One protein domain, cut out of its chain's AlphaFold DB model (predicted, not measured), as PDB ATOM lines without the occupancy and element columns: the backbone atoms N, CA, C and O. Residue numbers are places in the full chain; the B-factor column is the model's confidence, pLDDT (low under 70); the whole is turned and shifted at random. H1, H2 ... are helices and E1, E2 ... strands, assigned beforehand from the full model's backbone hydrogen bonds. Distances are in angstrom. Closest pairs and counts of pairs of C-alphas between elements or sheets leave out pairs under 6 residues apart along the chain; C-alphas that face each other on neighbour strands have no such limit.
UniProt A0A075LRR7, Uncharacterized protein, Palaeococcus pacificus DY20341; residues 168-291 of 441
ATOM      1  N   LYS A 168      77.702  27.733  30.335       89.81
ATOM      2  CA  LYS A 168      76.746  27.104  31.255       89.81
ATOM      3  C   LYS A 168      76.462  25.654  30.866       89.81
ATOM      4  O   LYS A 168      76.611  24.779  31.715       89.81
ATOM      5  N   ARG A 169      76.166  25.366  29.589       90.81
ATOM      6  CA  ARG A 169      75.946  23.985  29.122       90.81
ATOM      7  C   ARG A 169      77.201  23.128  29.284       90.81
ATOM      8  O   ARG A 169      77.092  21.957  29.646       90.81
ATOM      9  N   ILE A 170      78.396  23.682  29.042       93.56
ATOM     10  CA  ILE A 170      79.663  22.959  29.267       93.56
ATOM     11  C   ILE A 170      79.804  22.582  30.751       93.56
ATOM     12  O   ILE A 170      80.091  21.426  31.069       93.56
ATOM     13  N   GLN A 171      79.582  23.536  31.658       94.50
ATOM     14  CA  GLN A 171      79.685  23.320  33.103       94.50
ATOM     15  C   GLN A 171      78.645  22.320  33.614       94.50
ATOM     16  O   GLN A 171      78.993  21.414  34.369       94.50
ATOM     17  N   GLU A 172      77.394  22.423  33.164       91.94
ATOM     18  CA  GLU A 172      76.332  21.466  33.492       91.94
ATOM     19  C   GLU A 172      76.704  20.044  33.059       91.94
ATOM     20  O   GLU A 172      76.601  19.114  33.861       91.94
ATOM     21  N   LYS A 173      77.217  19.865  31.830       92.00
ATOM     22  CA  LYS A 173      77.710  18.559  31.359       92.00
ATOM     23  C   LYS A 173      78.845  18.033  32.239       92.00
ATOM     24  O   LYS A 173      78.863  16.847  32.562       92.00
ATOM     25  N   TYR A 174      79.786  18.888  32.635       94.38
ATOM     26  CA  TYR A 174      80.911  18.491  33.486       94.38
ATOM     27  C   TYR A 174      80.453  18.020  34.866       94.38
ATOM     28  O   TYR A 174      80.837  16.937  35.311       94.38
ATOM     29  N   TRP A 175      79.578  18.783  35.521       92.81
ATOM     30  CA  TRP A 175      79.051  18.412  36.831       92.81
ATOM     31  C   TRP A 175      78.134  17.193  36.768       92.81
ATOM     32  O   TRP A 175      78.179  16.367  37.674       92.81
ATOM     33  N   ALA A 176      77.371  17.017  35.688       91.56
ATOM     34  CA  ALA A 176      76.593  15.801  35.468       91.56
ATOM     35  C   ALA A 176      77.487  14.553  35.389       91.56
ATOM     36  O   ALA A 176      77.121  13.510  35.923       91.56
ATOM     37  N   ILE A 177      78.671  14.659  34.775       90.25
ATOM     38  CA  ILE A 177      79.652  13.566  34.728       90.25
ATOM     39  C   ILE A 177      80.226  13.313  36.116       90.25
ATOM     40  O   ILE A 177      80.186  12.180  36.592       90.25
ATOM     41  N   LEU A 178      80.720  14.352  36.791       90.19
ATOM     42  CA  LEU A 178      81.345  14.191  38.105       90.19
ATOM     43  C   LEU A 178      80.382  13.663  39.173       90.19
ATOM     44  O   LEU A 178      80.796  12.853  39.997       90.19
ATOM     45  N   ASN A 179      79.121  14.093  39.144       88.25
ATOM     46  CA  ASN A 179      78.101  13.689  40.112       88.25
ATOM     47  C   ASN A 179      77.379  12.391  39.716       88.25
ATOM     48  O   ASN A 179      76.519  11.919  40.458       88.25
ATOM     49  N   SER A 180      77.695  11.813  38.554       86.56
ATOM     50  CA  SER A 180      77.185  10.496  38.175       86.56
ATOM     51  C   SER A 180      77.935   9.385  38.909       86.56
ATOM     52  O   SER A 180      79.120   9.520  39.209       86.56
ATOM     53  N   LEU A 181      77.266   8.251  39.142       77.94
ATOM     54  CA  LEU A 181      77.919   7.042  39.659       77.94
ATOM     55  C   LEU A 181      79.052   6.567  38.735       77.94
ATOM     56  O   LEU A 181      80.024   5.991  39.219       77.94
ATOM     57  N   ASP A 182      78.960   6.866  37.433       76.12
ATOM     58  CA  ASP A 182      79.955   6.518  36.415       76.12
ATOM     59  C   ASP A 182      81.351   7.052  36.777       76.12
ATOM     60  O   ASP A 182      82.336   6.363  36.541       76.12
ATOM     61  N   SER A 183      81.461   8.229  37.408       74.44
ATOM     62  CA  SER A 183      82.762   8.798  37.806       74.44
ATOM     63  C   SER A 183      83.472   8.007  38.912       74.44
ATOM     64  O   SER A 183      84.675   8.170  39.102       74.44
ATOM     65  N   ILE A 184      82.734   7.158  39.637       79.69
ATOM     66  CA  ILE A 184      83.240   6.321  40.731       79.69
ATOM     67  C   ILE A 184      83.577   4.918  40.220       79.69
ATOM     68  O   ILE A 184      84.588   4.340  40.611       79.69
ATOM     69  N   ILE A 185      82.717   4.355  39.366       84.75
ATOM     70  CA  ILE A 185      82.787   2.939  38.973       84.75
ATOM     71  C   ILE A 185      83.391   2.710  37.588       84.75
ATOM     72  O   ILE A 185      83.688   1.567  37.253       84.75
ATOM     73  N   ALA A 186      83.566   3.756  36.778       87.12
ATOM     74  CA  ALA A 186      84.115   3.666  35.432       87.12
ATOM     75  C   ALA A 186      85.382   4.512  35.282       87.12
ATOM     76  O   ALA A 186      85.553   5.561  35.899       87.12
ATOM     77  N   ARG A 187      86.264   4.081  34.380       91.38
ATOM     78  CA  ARG A 187      87.371   4.914  33.914       91.38
ATOM     79  C   ARG A 187      86.829   5.917  32.901       91.38
ATOM     80  O   ARG A 187      86.402   5.520  31.813       91.38
ATOM     81  N   VAL A 188      86.843   7.203  33.248       94.00
ATOM     82  CA  VAL A 188      86.341   8.281  32.385       94.00
ATOM     83  C   VAL A 188      87.490   8.898  31.589       94.00
ATOM     84  O   VAL A 188      88.483   9.348  32.159       94.00
ATOM     85  N   ILE A 189      87.354   8.919  30.263       94.81
ATOM     86  CA  ILE A 189      88.365   9.412  29.326       94.81
ATOM     87  C   ILE A 189      87.816  10.595  28.530       94.81
ATOM     88  O   ILE A 189      86.823  10.466  27.811       94.81
ATOM     89  N   ASP A 190      88.520  11.715  28.609       96.19
ATOM     90  CA  ASP A 190      88.312  12.926  27.836       96.19
ATOM     91  C   ASP A 190      88.986  12.829  26.457       96.19
ATOM     92  O   ASP A 190      90.210  12.716  26.348       96.19
ATOM     93  N   ASP A 191      88.186  12.852  25.394       94.88
ATOM     94  CA  ASP A 191      88.621  12.835  23.995       94.88
ATOM     95  C   ASP A 191      88.243  14.161  23.309       94.88
ATOM     96  O   ASP A 191      87.577  15.027  23.889       94.88
ATOM     97  N   LYS A 192      88.662  14.328  22.055       92.44
ATOM     98  CA  LYS A 192      88.398  15.536  21.265       92.44
ATOM     99  C   LYS A 192      86.906  15.805  21.087       92.44
ATOM    100  O   LYS A 192      86.432  16.890  21.393       92.44
ATOM    101  N   GLU A 193      86.179  14.800  20.612       93.00
ATOM    102  CA  GLU A 193      84.772  14.929  20.206       93.00
ATOM    103  C   GLU A 193      83.802  14.419  21.272       93.00
ATOM    104  O   GLU A 193      82.595  14.630  21.178       93.00
ATOM    105  N   LYS A 194      84.300  13.702  22.282       93.88
ATOM    106  CA  LYS A 194      83.452  13.037  23.269       93.88
ATOM    107  C   LYS A 194      84.174  12.692  24.560       93.88
ATOM    108  O   LYS A 194      85.395  12.643  24.618       93.88
ATOM    109  N   ILE A 195      83.390  12.369  25.575       92.81
ATOM    110  CA  ILE A 195      83.838  11.788  26.837       92.81
ATOM    111  C   ILE A 195      83.331  10.351  26.890       92.81
ATOM    112  O   ILE A 195      82.183  10.087  26.529       92.81
ATOM    113  N   ARG A 196      84.190   9.417  27.300       92.69
ATOM    114  CA  ARG A 196      83.892   7.979  27.337       92.69
ATOM    115  C   ARG A 196      84.012   7.450  28.756       92.69
ATOM    116  O   ARG A 196      85.071   7.605  29.352       92.69
ATOM    117  N   ALA A 197      82.975   6.802  29.270       91.44
ATOM    118  CA  ALA A 197      83.034   6.046  30.519       91.44
ATOM    119  C   ALA A 197      83.165   4.548  30.205       91.44
ATOM    120  O   ALA A 197      82.307   3.983  29.522       91.44
ATOM    121  N   ILE A 198      84.254   3.929  30.676       88.44
ATOM    122  CA  ILE A 198      84.586   2.513  30.460       88.44
ATOM    123  C   ILE A 198      84.436   1.755  31.783       88.44
ATOM    124  O   ILE A 198      85.203   1.985  32.720       88.44
ATOM    125  N   PHE A 199      83.472   0.837  31.856       85.56
ATOM    126  CA  PHE A 199      83.170   0.089  33.076       85.56
ATOM    127  C   PHE A 199      84.040  -1.182  33.187       85.56
ATOM    128  O   PHE A 199      84.192  -1.914  32.201       85.56
ATOM    129  N   PRO A 200      84.615  -1.479  34.369       78.69
ATOM    130  CA  PRO A 200      85.393  -2.691  34.602       78.69
ATOM    131  C   PRO A 200      84.578  -3.954  34.296       78.69
ATOM    132  O   PRO A 200      83.415  -4.061  34.675       78.69
ATOM    133  N   GLY A 201      85.186  -4.928  33.616       74.50
ATOM    134  CA  GLY A 201      84.566  -6.235  33.356       74.50
ATOM    135  C   GLY A 201      83.591  -6.297  32.174       74.50
ATOM    136  O   GLY A 201      83.178  -7.395  31.810       74.50
ATOM    137  N   ASN A 202      83.258  -5.174  31.522       67.75
ATOM    138  CA  ASN A 202      82.447  -5.189  30.300       67.75
ATOM    139  C   ASN A 202      82.816  -4.045  29.340       67.75
ATOM    140  O   ASN A 202      82.224  -2.969  29.361       67.75
ATOM    141  N   THR A 203      83.755  -4.305  28.429       58.78
ATOM    142  CA  THR A 203      84.193  -3.339  27.404       58.78
ATOM    143  C   THR A 203      83.109  -2.969  26.387       58.78
ATOM    144  O   THR A 203      83.302  -2.017  25.636       58.78
ATOM    145  N   LYS A 204      81.969  -3.679  26.349       60.19
ATOM    146  CA  LYS A 204      80.824  -3.336  25.487       60.19
ATOM    147  C   LYS A 204      79.856  -2.341  26.131       60.19
ATOM    148  O   LYS A 204      79.055  -1.747  25.416       60.19
ATOM    149  N   ALA A 205      79.923  -2.138  27.445       63.62
ATOM    150  CA  ALA A 205      79.158  -1.104  28.130       63.62
ATOM    151  C   ALA A 205      79.962   0.205  28.111       63.62
ATOM    152  O   ALA A 205      80.516   0.609  29.122       63.62
ATOM    153  N   GLU A 206      80.099   0.846  26.949       80.56
ATOM    154  CA  GLU A 206      80.682   2.192  26.857       80.56
ATOM    155  C   GLU A 206      79.554   3.222  26.843       80.56
ATOM    156  O   GLU A 206      78.665   3.171  25.991       80.56
ATOM    157  N   ARG A 207      79.613   4.203  27.748       83.62
ATOM    158  CA  ARG A 207      78.779   5.403  27.640       83.62
ATOM    159  C   ARG A 207      79.599   6.520  27.013       83.62
ATOM    160  O   ARG A 207      80.671   6.864  27.505       83.62
ATOM    161  N   THR A 208      79.082   7.091  25.932       87.62
ATOM    162  CA  THR A 208      79.684   8.221  25.220       87.62
ATOM    163  C   THR A 208      78.848   9.483  25.444       87.62
ATOM    164  O   THR A 208      77.626   9.447  25.320       87.62
ATOM    165  N   ILE A 209      79.508  10.604  25.739       87.62
ATOM    166  CA  ILE A 209      78.895  11.932  25.868       87.62
ATOM    167  C   ILE A 209      79.552  12.865  24.839       87.62
ATOM    168  O   ILE A 209      80.753  13.109  24.954       87.62
ATOM    169  N   PRO A 210      78.821  13.387  23.840       88.50
ATOM    170  CA  PRO A 210      79.404  14.217  22.788       88.50
ATOM    171  C   PRO A 210      79.755  15.641  23.261       88.50
ATOM    172  O   PRO A 210      79.018  16.286  24.027       88.50
ATOM    173  N   LYS A 211      80.883  16.143  22.750       88.50
ATOM    174  CA  LYS A 211      81.367  17.523  22.857       88.50
ATOM    175  C   LYS A 211      81.015  18.288  21.582       88.50
ATOM    176  O   LYS A 211      81.817  18.422  20.671       88.50
ATOM    177  N   GLU A 212      79.795  18.794  21.535       83.50
ATOM    178  CA  GLU A 212      79.307  19.652  20.448       83.50
ATOM    179  C   GLU A 212      79.633  21.119  20.770       83.50
ATOM    180  O   GLU A 212      78.748  21.891  21.157       83.50
ATOM    181  N   PHE A 213      80.924  21.461  20.722       80.31
ATOM    182  CA  PHE A 213      81.442  22.792  21.040       80.31
ATOM    183  C   PHE A 213      82.500  23.193  20.006       80.31
ATOM    184  O   PHE A 213      83.649  22.764  20.089       80.31
ATOM    185  N   ASP A 214      82.099  24.007  19.029       74.50
ATOM    186  CA  ASP A 214      82.938  24.301  17.857       74.50
ATOM    187  C   ASP A 214      83.875  25.499  18.063       74.50
ATOM    188  O   ASP A 214      84.893  25.625  17.385       74.50
ATOM    189  N   VAL A 215      83.545  26.395  18.999       84.56
ATOM    190  CA  VAL A 215      84.228  27.696  19.119       84.56
ATOM    191  C   VAL A 215      85.258  27.737  20.250       84.56
ATOM    192  O   VAL A 215      86.295  28.397  20.125       84.56
ATOM    193  N   ILE A 216      84.990  27.009  21.334       93.31
ATOM    194  CA  ILE A 216      85.903  26.796  22.455       93.31
ATOM    195  C   ILE A 216      86.033  25.299  22.707       93.31
ATOM    196  O   ILE A 216      85.042  24.574  22.665       93.31
ATOM    197  N   LEU A 217      87.249  24.835  22.975       95.62
ATOM    198  CA  LEU A 217      87.524  23.440  23.267       95.62
ATOM    199  C   LEU A 217      87.449  23.202  24.779       95.62
ATOM    200  O   LEU A 217      88.369  23.594  25.510       95.62
ATOM    201  N   PRO A 218      86.397  22.542  25.283       96.38
ATOM    202  CA  PRO A 218      86.337  22.234  26.693       96.38
ATOM    203  C   PRO A 218      87.245  21.050  27.029       96.38
ATOM    204  O   PRO A 218      87.194  19.981  26.404       96.38
ATOM    205  N   ILE A 219      88.052  21.242  28.064       97.38
ATOM    206  CA  ILE A 219      88.937  20.232  28.629       97.38
ATOM    207  C   ILE A 219      88.302  19.738  29.922       97.38
ATOM    208  O   ILE A 219      88.279  20.461  30.908       97.38
ATOM    209  N   PHE A 220      87.771  18.519  29.917       96.44
ATOM    210  CA  PHE A 220      87.118  17.926  31.089       96.44
ATOM    211  C   PHE A 220      88.116  17.171  31.971       96.44
ATOM    212  O   PHE A 220      87.779  16.796  33.090       96.44
ATOM    213  N   ALA A 221      89.325  16.919  31.464       95.94
ATOM    214  CA  ALA A 221      90.358  16.195  32.182       95.94
ATOM    215  C   ALA A 221      90.686  16.848  33.533       95.94
ATOM    216  O   ALA A 221      91.122  17.994  33.597       95.94
ATOM    217  N   THR A 222      90.511  16.087  34.608       93.62
ATOM    218  CA  THR A 222      90.734  16.508  35.991       93.62
ATOM    219  C   THR A 222      91.466  15.392  36.716       93.62
ATOM    220  O   THR A 222      91.177  14.210  36.502       93.62
ATOM    221  N   GLU A 223      92.388  15.770  37.594       90.94
ATOM    222  CA  GLU A 223      93.175  14.838  38.392       90.94
ATOM    223  C   GLU A 223      92.298  13.767  39.069       90.94
ATOM    224  O   GLU A 223      91.244  14.066  39.634       90.94
ATOM    225  N   ASN A 224      92.728  12.506  38.967       86.75
ATOM    226  CA  ASN A 224      92.106  11.317  39.566       86.75
ATOM    227  C   ASN A 224      90.646  11.009  39.179       86.75
ATOM    228  O   ASN A 224      90.100  10.027  39.676       86.75
ATOM    229  N   LYS A 225      90.001  11.796  38.307       91.06
ATOM    230  CA  LYS A 225      88.588  11.589  37.930       91.06
ATOM    231  C   LYS A 225      88.365  11.426  36.436       91.06
ATOM    232  O   LYS A 225      87.592  10.568  36.023       91.06
ATOM    233  N   ILE A 226      89.002  12.266  35.624       94.12
ATOM    234  CA  ILE A 226      88.814  12.266  34.172       94.12
ATOM    235  C   ILE A 226      90.190  12.320  33.519       94.12
ATOM    236  O   ILE A 226      90.906  13.317  33.608       94.12
ATOM    237  N   GLU A 227      90.567  11.246  32.840       95.06
ATOM    238  CA  GLU A 227      91.846  11.155  32.147       95.06
ATOM    239  C   GLU A 227      91.761  11.781  30.758       95.06
ATOM    240  O   GLU A 227      90.833  11.496  30.015       95.06
ATOM    241  N   ILE A 228      92.761  12.550  30.331       96.62
ATOM    242  CA  ILE A 228      92.849  12.946  28.921       96.62
ATOM    243  C   ILE A 228      93.390  11.802  28.059       96.62
ATOM    244  O   ILE A 228      94.392  11.166  28.401       96.62
ATOM    245  N   LYS A 229      92.756  11.559  26.909       96.69
ATOM    246  CA  LYS A 229      93.248  10.603  25.915       96.69
ATOM    247  C   LYS A 229      94.584  11.071  25.345       96.69
ATOM    248  O   LYS A 229      94.715  12.184  24.842       96.69
ATOM    249  N   GLU A 230      95.558  10.172  25.326       96.31
ATOM    250  CA  GLU A 230      96.927  10.488  24.911       96.31
ATOM    251  C   GLU A 230      97.039  10.989  23.460       96.31
ATOM    252  O   GLU A 230      97.829  11.886  23.167       96.31
ATOM    253  N   SER A 231      96.231  10.453  22.537       97.06
ATOM    254  CA  SER A 231      96.205  10.926  21.145       97.06
ATOM    255  C   SER A 231      95.677  12.355  21.027       97.06
ATOM    256  O   SER A 231      96.172  13.122  20.208       97.06
ATOM    257  N   PHE A 232      94.703  12.717  21.863       97.00
ATOM    258  CA  PHE A 232      94.128  14.056  21.894       97.00
ATOM    259  C   PHE A 232      95.115  15.056  22.509       97.00
ATOM    260  O   PHE A 232      95.394  16.087  21.909       97.00
ATOM    261  N   LEU A 233      95.750  14.701  23.632       97.44
ATOM    262  CA  LEU A 233      96.826  15.502  24.227       97.44
ATOM    263  C   LEU A 233      97.989  15.730  23.241       97.44
ATOM    264  O   LEU A 233      98.514  16.837  23.141       97.44
ATOM    265  N   ARG A 234      98.364  14.691  22.478       97.19
ATOM    266  CA  ARG A 234      99.354  14.779  21.395       97.19
ATOM    267  C   ARG A 234      98.933  15.770  20.311       97.19
ATOM    268  O   ARG A 234      99.762  16.581  19.913       97.19
ATOM    269  N   GLU A 235      97.690  15.700  19.834       96.69
ATOM    270  CA  GLU A 235      97.169  16.635  18.827       96.69
ATOM    271  C   GLU A 235      97.288  18.083  19.317       96.69
ATOM    272  O   GLU A 235      97.836  18.923  18.609       96.69
ATOM    273  N   LEU A 236      96.853  18.365  20.550       96.56
ATOM    274  CA  LEU A 236      96.914  19.711  21.128       96.56
ATOM    275  C   LEU A 236      98.347  20.228  21.270       96.56
ATOM    276  O   LEU A 236      98.613  21.384  20.948       96.56
ATOM    277  N   ALA A 237      99.278  19.374  21.699       95.75
ATOM    278  CA  ALA A 237     100.687  19.739  21.800       95.75
ATOM    279  C   ALA A 237     101.290  20.105  20.432       95.75
ATOM    280  O   ALA A 237     102.005  21.098  20.325       95.75
ATOM    281  N   VAL A 238     100.984  19.336  19.382       93.81
ATOM    282  CA  VAL A 238     101.459  19.619  18.016       93.81
ATOM    283  C   VAL A 238     100.860  20.919  17.486       93.81
ATOM    284  O   VAL A 238     101.601  21.757  16.978       93.81
ATOM    285  N   LYS A 239      99.551  21.126  17.664       93.88
ATOM    286  CA  LYS A 239      98.868  22.365  17.270       93.88
ATOM    287  C   LYS A 239      99.497  23.596  17.916       93.88
ATOM    288  O   LYS A 239      99.802  24.561  17.222       93.88
ATOM    289  N   LEU A 240      99.769  23.531  19.220       93.00
ATOM    290  CA  LEU A 240     100.429  24.616  19.942       93.00
ATOM    291  C   LEU A 240     101.837  24.902  19.398       93.00
ATOM    292  O   LEU A 240     102.184  26.054  19.156       93.00
ATOM    293  N   LEU A 241     102.639  23.861  19.154       90.06
ATOM    294  CA  LEU A 241     103.991  24.005  18.597       90.06
ATOM    295  C   LEU A 241     104.016  24.548  17.165       90.06
ATOM    296  O   LEU A 241     105.018  25.140  16.764       90.06
ATOM    297  N   ASN A 242     102.943  24.324  16.409       89.44
ATOM    298  CA  ASN A 242     102.766  24.838  15.054       89.44
ATOM    299  C   ASN A 242     102.140  26.242  15.026       89.44
ATOM    300  O   ASN A 242     101.962  26.798  13.946       89.44
ATOM    301  N   GLY A 243     101.795  26.818  16.184       88.94
ATOM    302  CA  GLY A 243     101.131  28.120  16.262       88.94
ATOM    303  C   GLY A 243      99.669  28.099  15.807       88.94
ATOM    304  O   GLY A 243      99.098  29.152  15.529       88.94
ATOM    305  N   GLU A 244      99.038  26.925  15.736       92.00
ATOM    306  CA  GLU A 244      97.610  26.825  15.443       92.00
ATOM    307  C   GLU A 244      96.800  27.388  16.611       92.00
ATOM    308  O   GLU A 244      97.102  27.138  17.783       92.00
ATOM    309  N   LYS A 245      95.757  28.158  16.286       92.06
ATOM    310  CA  LYS A 245      94.910  28.807  17.284       92.06
ATOM    311  C   LYS A 245      94.136  27.768  18.096       92.06
ATOM    312  O   LYS A 245      93.352  26.993  17.551       92.06
ATOM    313  N   LEU A 246      94.326  27.791  19.411       94.88
ATOM    314  CA  LEU A 246      93.667  26.924  20.378       94.88
ATOM    315  C   LEU A 246      92.953  27.786  21.410       94.88
ATOM    316  O   LEU A 246      93.578  28.604  22.072       94.88
ATOM    317  N   ARG A 247      91.649  27.576  21.582       95.88
ATOM    318  CA  ARG A 247      90.869  28.193  22.660       95.88
ATOM    319  C   ARG A 247      90.432  27.107  23.609       95.88
ATOM    320  O   ARG A 247      89.689  26.226  23.185       95.88
ATOM    321  N   ILE A 248      90.884  27.152  24.852       97.44
ATOM    322  CA  ILE A 248      90.574  26.114  25.832       97.44
ATOM    323  C   ILE A 248      89.871  26.684  27.057       97.44
ATOM    324  O   ILE A 248      90.078  27.836  27.443       97.44
ATOM    325  N   PHE A 249      89.066  25.838  27.687       97.81
ATOM    326  CA  PHE A 249      88.417  26.127  28.958       97.81
ATOM    327  C   PHE A 249      88.234  24.842  29.761       97.81
ATOM    328  O   PHE A 249      87.743  23.842  29.236       97.81
ATOM    329  N   HIS A 250      88.600  24.869  31.039       97.88
ATOM    330  CA  HIS A 250      88.252  23.805  31.971       97.88
ATOM    331  C   HIS A 250      86.953  24.153  32.724       97.88
ATOM    332  O   HIS A 250      86.941  25.119  33.490       97.88
ATOM    333  N   PRO A 251      85.871  23.362  32.589       96.56
ATOM    334  CA  PRO A 251      84.556  23.695  33.141       96.56
ATOM    335  C   PRO A 251      84.453  23.638  34.661       96.56
ATOM    336  O   PRO A 251      83.557  24.238  35.245       96.56
ATOM    337  N   GLY A 252      85.369  22.937  35.319       95.88
ATOM    338  CA  GLY A 252      85.393  22.904  36.773       95.88
ATOM    339  C   GLY A 252      86.013  24.140  37.442       95.88
ATOM    340  O   GLY A 252      86.003  24.179  38.669       95.88
ATOM    341  N   ASP A 253      86.528  25.116  36.687       96.94
ATOM    342  CA  ASP A 253      87.057  26.380  37.223       96.94
ATOM    343  C   ASP A 253      86.228  27.583  36.729       96.94
ATOM    344  O   ASP A 253      85.406  27.460  35.817       96.94
ATOM    345  N   MET A 254      86.439  28.763  37.325       95.75
ATOM    346  CA  MET A 254      85.753  29.993  36.910       95.75
ATOM    347  C   MET A 254      86.171  30.424  35.498       95.75
ATOM    348  O   MET A 254      87.351  30.370  35.147       95.75
ATOM    349  N   PHE A 255      85.196  30.871  34.708       96.06
ATOM    350  CA  PHE A 255      85.394  31.391  33.354       96.06
ATOM    351  C   PHE A 255      85.842  32.863  33.370       96.06
ATOM    352  O   PHE A 255      85.341  33.647  34.177       96.06
ATOM    353  N   SER A 256      86.733  33.237  32.451       95.19
ATOM    354  CA  SER A 256      87.161  34.620  32.196       95.19
ATOM    355  C   SER A 256      86.994  34.953  30.716       95.19
ATOM    356  O   SER A 256      87.488  34.210  29.870       95.19
ATOM    357  N   ALA A 257      86.327  36.065  30.394       91.06
ATOM    358  CA  ALA A 257      86.220  36.557  29.017       91.06
ATOM    359  C   ALA A 257      87.507  37.215  28.497       91.06
ATOM    360  O   ALA A 257      87.674  37.331  27.275       91.06
ATOM    361  N   ASP A 258      88.406  37.586  29.413       91.94
ATOM    362  CA  ASP A 258      89.783  37.976  29.132       91.94
ATOM    363  C   ASP A 258      90.704  36.751  29.316       91.94
ATOM    364  O   ASP A 258      90.987  36.356  30.457       91.94
ATOM    365  N   PRO A 259      91.064  36.042  28.228       94.44
ATOM    366  CA  PRO A 259      91.847  34.823  28.323       94.44
ATOM    367  C   PRO A 259      93.322  35.128  28.575       94.44
ATOM    368  O   PRO A 259      93.893  36.063  28.020       94.44
ATOM    369  N   VAL A 260      93.995  34.236  29.298       95.31
ATOM    370  CA  VAL A 260      95.461  34.233  29.305       95.31
ATOM    371  C   VAL A 260      95.954  33.719  27.956       95.31
ATOM    372  O   VAL A 260      95.619  32.600  27.561       95.31
ATOM    373  N   VAL A 261      96.751  34.530  27.258       93.19
ATOM    374  CA  VAL A 261      97.253  34.218  25.913       93.19
ATOM    375  C   VAL A 261      98.729  33.827  25.951       93.19
ATOM    376  O   VAL A 261      99.580  34.615  26.367       93.19
ATOM    377  N   ILE A 262      99.032  32.621  25.462       92.06
ATOM    378  CA  ILE A 262     100.390  32.117  25.224       92.06
ATOM    379  C   ILE A 262     100.523  31.790  23.735       92.06
ATOM    380  O   ILE A 262     100.167  30.700  23.281       92.06
ATOM    381  N   ARG A 263     101.014  32.750  22.953       88.69
ATOM    382  CA  ARG A 263     100.983  32.742  21.487       88.69
ATOM    383  C   ARG A 263      99.595  32.397  20.946       88.69
ATOM    384  O   ARG A 263      98.676  33.202  21.027       88.69
ATOM    385  N   SER A 264      99.446  31.203  20.380       91.06
ATOM    386  CA  SER A 264      98.214  30.740  19.751       91.06
ATOM    387  C   SER A 264      97.244  30.076  20.733       91.06
ATOM    388  O   SER A 264      96.126  29.750  20.338       91.06
ATOM    389  N   LEU A 265      97.642  29.878  21.994       95.38
ATOM    390  CA  LEU A 265      96.803  29.316  23.048       95.38
ATOM    391  C   LEU A 265      96.097  30.419  23.841       95.38
ATOM    392  O   LEU A 265      96.745  31.194  24.536       95.38
ATOM    393  N   GLU A 266      94.769  30.431  23.800       96.19
ATOM    394  CA  GLU A 266      93.894  31.256  24.634       96.19
ATOM    395  C   GLU A 266      93.273  30.380  25.738       96.19
ATOM    396  O   GLU A 266      92.560  29.414  25.446       96.19
ATOM    397  N   ILE A 267      93.526  30.712  27.007       97.81
ATOM    398  CA  ILE A 267      93.004  29.986  28.174       97.81
ATOM    399  C   ILE A 267      91.924  30.834  28.852       97.81
ATOM    400  O   ILE A 267      92.229  31.825  29.508       97.81
ATOM    401  N   TYR A 268      90.662  30.422  28.732       97.44
ATOM    402  CA  TYR A 268      89.488  31.166  29.217       97.44
ATOM    403  C   TYR A 268      89.099  30.837  30.669       97.44
ATOM    404  O   TYR A 268      87.946  30.970  31.082       97.44
ATOM    405  N   ASN A 269      90.055  30.371  31.464       97.56
ATOM    406  CA  ASN A 269      89.879  30.209  32.899       97.56
ATOM    407  C   ASN A 269      90.386  31.466  33.607       97.56
ATOM    408  O   ASN A 269      91.385  32.047  33.195       97.56
ATOM    409  N   ASN A 270      89.729  31.873  34.691       95.38
ATOM    410  CA  ASN A 270      90.249  32.927  35.555       95.38
ATOM    411  C   ASN A 270      91.545  32.418  36.202       95.38
ATOM    412  O   ASN A 270      91.497  31.542  37.068       95.38
ATOM    413  N   LEU A 271      92.695  32.924  35.760       95.44
ATOM    414  CA  LEU A 271      94.033  32.524  36.196       95.44
ATOM    415  C   LEU A 271      94.719  33.682  36.923       95.44
ATOM    416  O   LEU A 271      94.621  34.834  36.519       95.44
ATOM    417  N   ILE A 272      95.443  33.366  37.994       91.38
ATOM    418  CA  ILE A 272      96.250  34.344  38.719       91.38
ATOM    419  C   ILE A 272      97.584  34.442  37.986       91.38
ATOM    420  O   ILE A 272      98.324  33.458  37.895       91.38
ATOM    421  N   LEU A 273      97.878  35.628  37.459       88.81
ATOM    422  CA  LEU A 273      99.153  35.949  36.832       88.81
ATOM    423  C   LEU A 273      99.933  36.908  37.726       88.81
ATOM    424  O   LEU A 273      99.446  37.979  38.081       88.81
ATOM    425  N   SER A 274     101.167  36.536  38.059       80.94
ATOM    426  CA  SER A 274     102.116  37.485  38.643       80.94
ATOM    427  C   SER A 274     102.596  38.475  37.573       80.94
ATOM    428  O   SER A 274     102.606  38.130  36.392       80.94
ATOM    429  N   GLU A 275     103.054  39.668  37.964       74.88
ATOM    430  CA  GLU A 275     103.659  40.647  37.034       74.88
ATOM    431  C   GLU A 275     104.779  40.037  36.181       74.88
ATOM    432  O   GLU A 275     104.927  40.320  34.994       74.88
ATOM    433  N   ALA A 276     105.521  39.100  36.760       69.81
ATOM    434  CA  ALA A 276     106.553  38.369  36.051       69.81
ATOM    435  C   ALA A 276     106.007  37.389  35.009       69.81
ATOM    436  O   ALA A 276     106.550  37.281  33.913       69.81
ATOM    437  N   SER A 277     104.912  36.695  35.330       76.81
ATOM    438  CA  SER A 277     104.200  35.861  34.360       76.81
ATOM    439  C   SER A 277     103.701  36.716  33.197       76.81
ATOM    440  O   SER A 277     103.892  36.326  32.053       76.81
ATOM    441  N   LYS A 278     103.139  37.901  33.475       83.19
ATOM    442  CA  LYS A 278     102.706  38.851  32.438       83.19
ATOM    443  C   LYS A 278     103.872  39.283  31.546       83.19
ATOM    444  O   LYS A 278     103.774  39.141  30.335       83.19
ATOM    445  N   SER A 279     105.001  39.668  32.144       75.25
ATOM    446  CA  SER A 279     106.209  40.080  31.409       75.25
ATOM    447  C   SER A 279     106.713  38.984  30.456       75.25
ATOM    448  O   SER A 279     107.014  39.249  29.296       75.25
ATOM    449  N   ILE A 280     106.765  37.725  30.913       77.00
ATOM    450  CA  ILE A 280     107.164  36.585  30.065       77.00
ATOM    451  C   ILE A 280     106.176  36.389  28.914       77.00
ATOM    452  O   ILE A 280     106.593  36.158  27.779       77.00
ATOM    453  N   LEU A 281     104.875  36.463  29.199       84.81
ATOM    454  CA  LEU A 281     103.836  36.290  28.188       84.81
ATOM    455  C   LEU A 281     103.892  37.387  27.124       84.81
ATOM    456  O   LEU A 281     103.802  37.072  25.942       84.81
ATOM    457  N   GLU A 282     104.100  38.644  27.518       82.44
ATOM    458  CA  GLU A 282     104.264  39.767  26.589       82.44
ATOM    459  C   GLU A 282     105.399  39.511  25.596       82.44
ATOM    460  O   GLU A 282     105.198  39.619  24.387       82.44
ATOM    461  N   ILE A 283     106.559  39.064  26.077       75.44
ATOM    462  CA  ILE A 283     107.723  38.776  25.228       75.44
ATOM    463  C   ILE A 283     107.462  37.589  24.303       75.44
ATOM    464  O   ILE A 283     107.772  37.636  23.112       75.44
ATOM    465  N   ILE A 284     106.876  36.514  24.838       79.69
ATOM    466  CA  ILE A 284     106.510  35.332  24.049       79.69
ATOM    467  C   ILE A 284     105.548  35.710  22.919       79.69
ATOM    468  O   ILE A 284     105.671  35.181  21.812       79.69
ATOM    469  N   ASN A 285     104.613  36.619  23.194       80.88
ATOM    470  CA  ASN A 285     103.603  37.067  22.244       80.88
ATOM    471  C   ASN A 285     104.156  38.080  21.225       80.88
ATOM    472  O   ASN A 285     103.665  38.114  20.100       80.88
ATOM    473  N   GLN A 286     105.187  38.854  21.578       75.12
ATOM    474  CA  GLN A 286     105.863  39.797  20.676       75.12
ATOM    475  C   GLN A 286     106.914  39.138  19.767       75.12
ATOM    476  O   GLN A 286     107.228  39.669  18.705       75.12
ATOM    477  N   ALA A 287     107.475  37.988  20.150       66.94
ATOM    478  CA  ALA A 287     108.530  37.331  19.383       66.94
ATOM    479  C   ALA A 287     108.020  36.777  18.032       66.94
ATOM    480  O   ALA A 287     107.362  35.733  17.976       66.94
ATOM    481  N   GLU A 288     108.393  37.435  16.929       55.25
ATOM    482  CA  GLU A 288     107.954  37.137  15.551       55.25
ATOM    483  C   GLU A 288     108.300  35.709  15.071       55.25
ATOM    484  O   GLU A 288     107.592  35.124  14.253       55.25
ATOM    485  N   SER A 289     109.358  35.089  15.603       55.88
ATOM    486  CA  SER A 289     109.907  33.824  15.098       55.88
ATOM    487  C   SER A 289     109.331  32.573  15.777       55.88
ATOM    488  O   SER A 289     110.083  31.752  16.290       55.88
ATOM    489  N   GLY A 290     108.011  32.377  15.787       53.25
ATOM    490  CA  GLY A 290     107.326  31.322  16.568       53.25
ATOM    491  C   GLY A 290     107.709  29.850  16.346       53.25
ATOM    492  O   GLY A 290     107.126  28.974  16.977       53.25
ATOM    493  N   GLY A 291     108.695  29.550  15.498       66.56
ATOM    494  CA  GLY A 291     109.173  28.193  15.226       66.56
ATOM    495  C   GLY A 291     110.477  27.777  15.919       66.56
ATOM    496  O   GLY A 291     110.808  26.584  15.869       66.56
TER     497      GLY A 291
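What this domain is: This is residues 168 to 291 of the 441 residues of an uncharacterized protein of Palaeococcus pacificus DY20341 (UniProt A0A075LRR7). Two small sheets follow one another along an elongated body: E3 E2 E1 E4 with H1 and H2 on it towards one end, and E5 E7 E6 with H4 beside its edge strand E6 at the other end. H3 bridges the two sheets along the chain, from E4 to E5, and the unnamed residues 211 to 225 run through the middle. The printed part has 124 residues with four named helices and seven named strands, in the order H1 H2 E1 E2 E3 E4 H3 E5 E6 E7 H4; both sheets are mixed, and so is the class, helices and strands. It is only just compact, close to loose, with a radius of gyration of the C-alphas of 16.5 A and spans of 51 by 28 by 25 A.

How they stand to each other: Begin at the sheet of E3, residues 206 to 210, E2, residues 194 to 198, E1, residues 187 to 190, and E4, residues 226 to 228, in that order. E1 E2 E3 form a meander, each strand the antiparallel neighbour of the one before; look for N 189 and O 196 at 2.8 A, and N 195 and O 209 at 2.8 A. E4 is parallel to E1, with N 190 and O 227 at 2.7 A. H1, residues 168 to 178, is on this sheet at a height of 9.2 A, over none of its strands, but only just: 2 of its C-alphas fall on E2. H2, residues 182 to 185, only grazes it; the closest C-alphas of H2 and E2 are Asp 182 and Ala 197, 6.7 A apart. Turn to E5, residues 246 to 249, E7, residues 265 to 269, and E6, residues 255 to 262. E5 and E7 are parallel, with N 266 and O 246 at 2.8 A; E6 and E7 form an antiparallel hairpin, with N 267 and O 260 at 2.9 A. E6 bends by 77 degrees at residue 258. H3, residues 230 to 241, only grazes this sheet; its closest C-alpha pair with E7 is Leu 240 and Leu 265, 6.7 A. H4, residues 275 to 286, only grazes it too, with C-alphas Ile 262 of E6 and Leu 281 closest at 6.2 A. In H1, H3 and H4 every O i to N i+4 pair is within hydrogen-bond range; H2 is too short for such a pair.

Where its parts are: Find C-alpha 168 at (76.746, 27.104, 31.255); from there H1 runs 15.3 A. H3 starts at C-alpha 230, (96.927, 10.488, 24.911), and is 16.5 A long. E6 is 17.1 A long, and H4, 16.5 A, ends at C-alpha 286, (105.863, 39.797, 20.676).

The domain as a whole: The C-alphas farthest apart are those of Gly 201 and Glu 288, 52.4 A. The printed part has no cut, and the link from E3 to E4 is long, 15 residues; its residues 217 to 218 pair, parallel, with residues 248 to 249 of E5. Look for pLDDT under 70 at residues 202 to 205, 276 and 287 to 291; the mean of the printed part is 87.9.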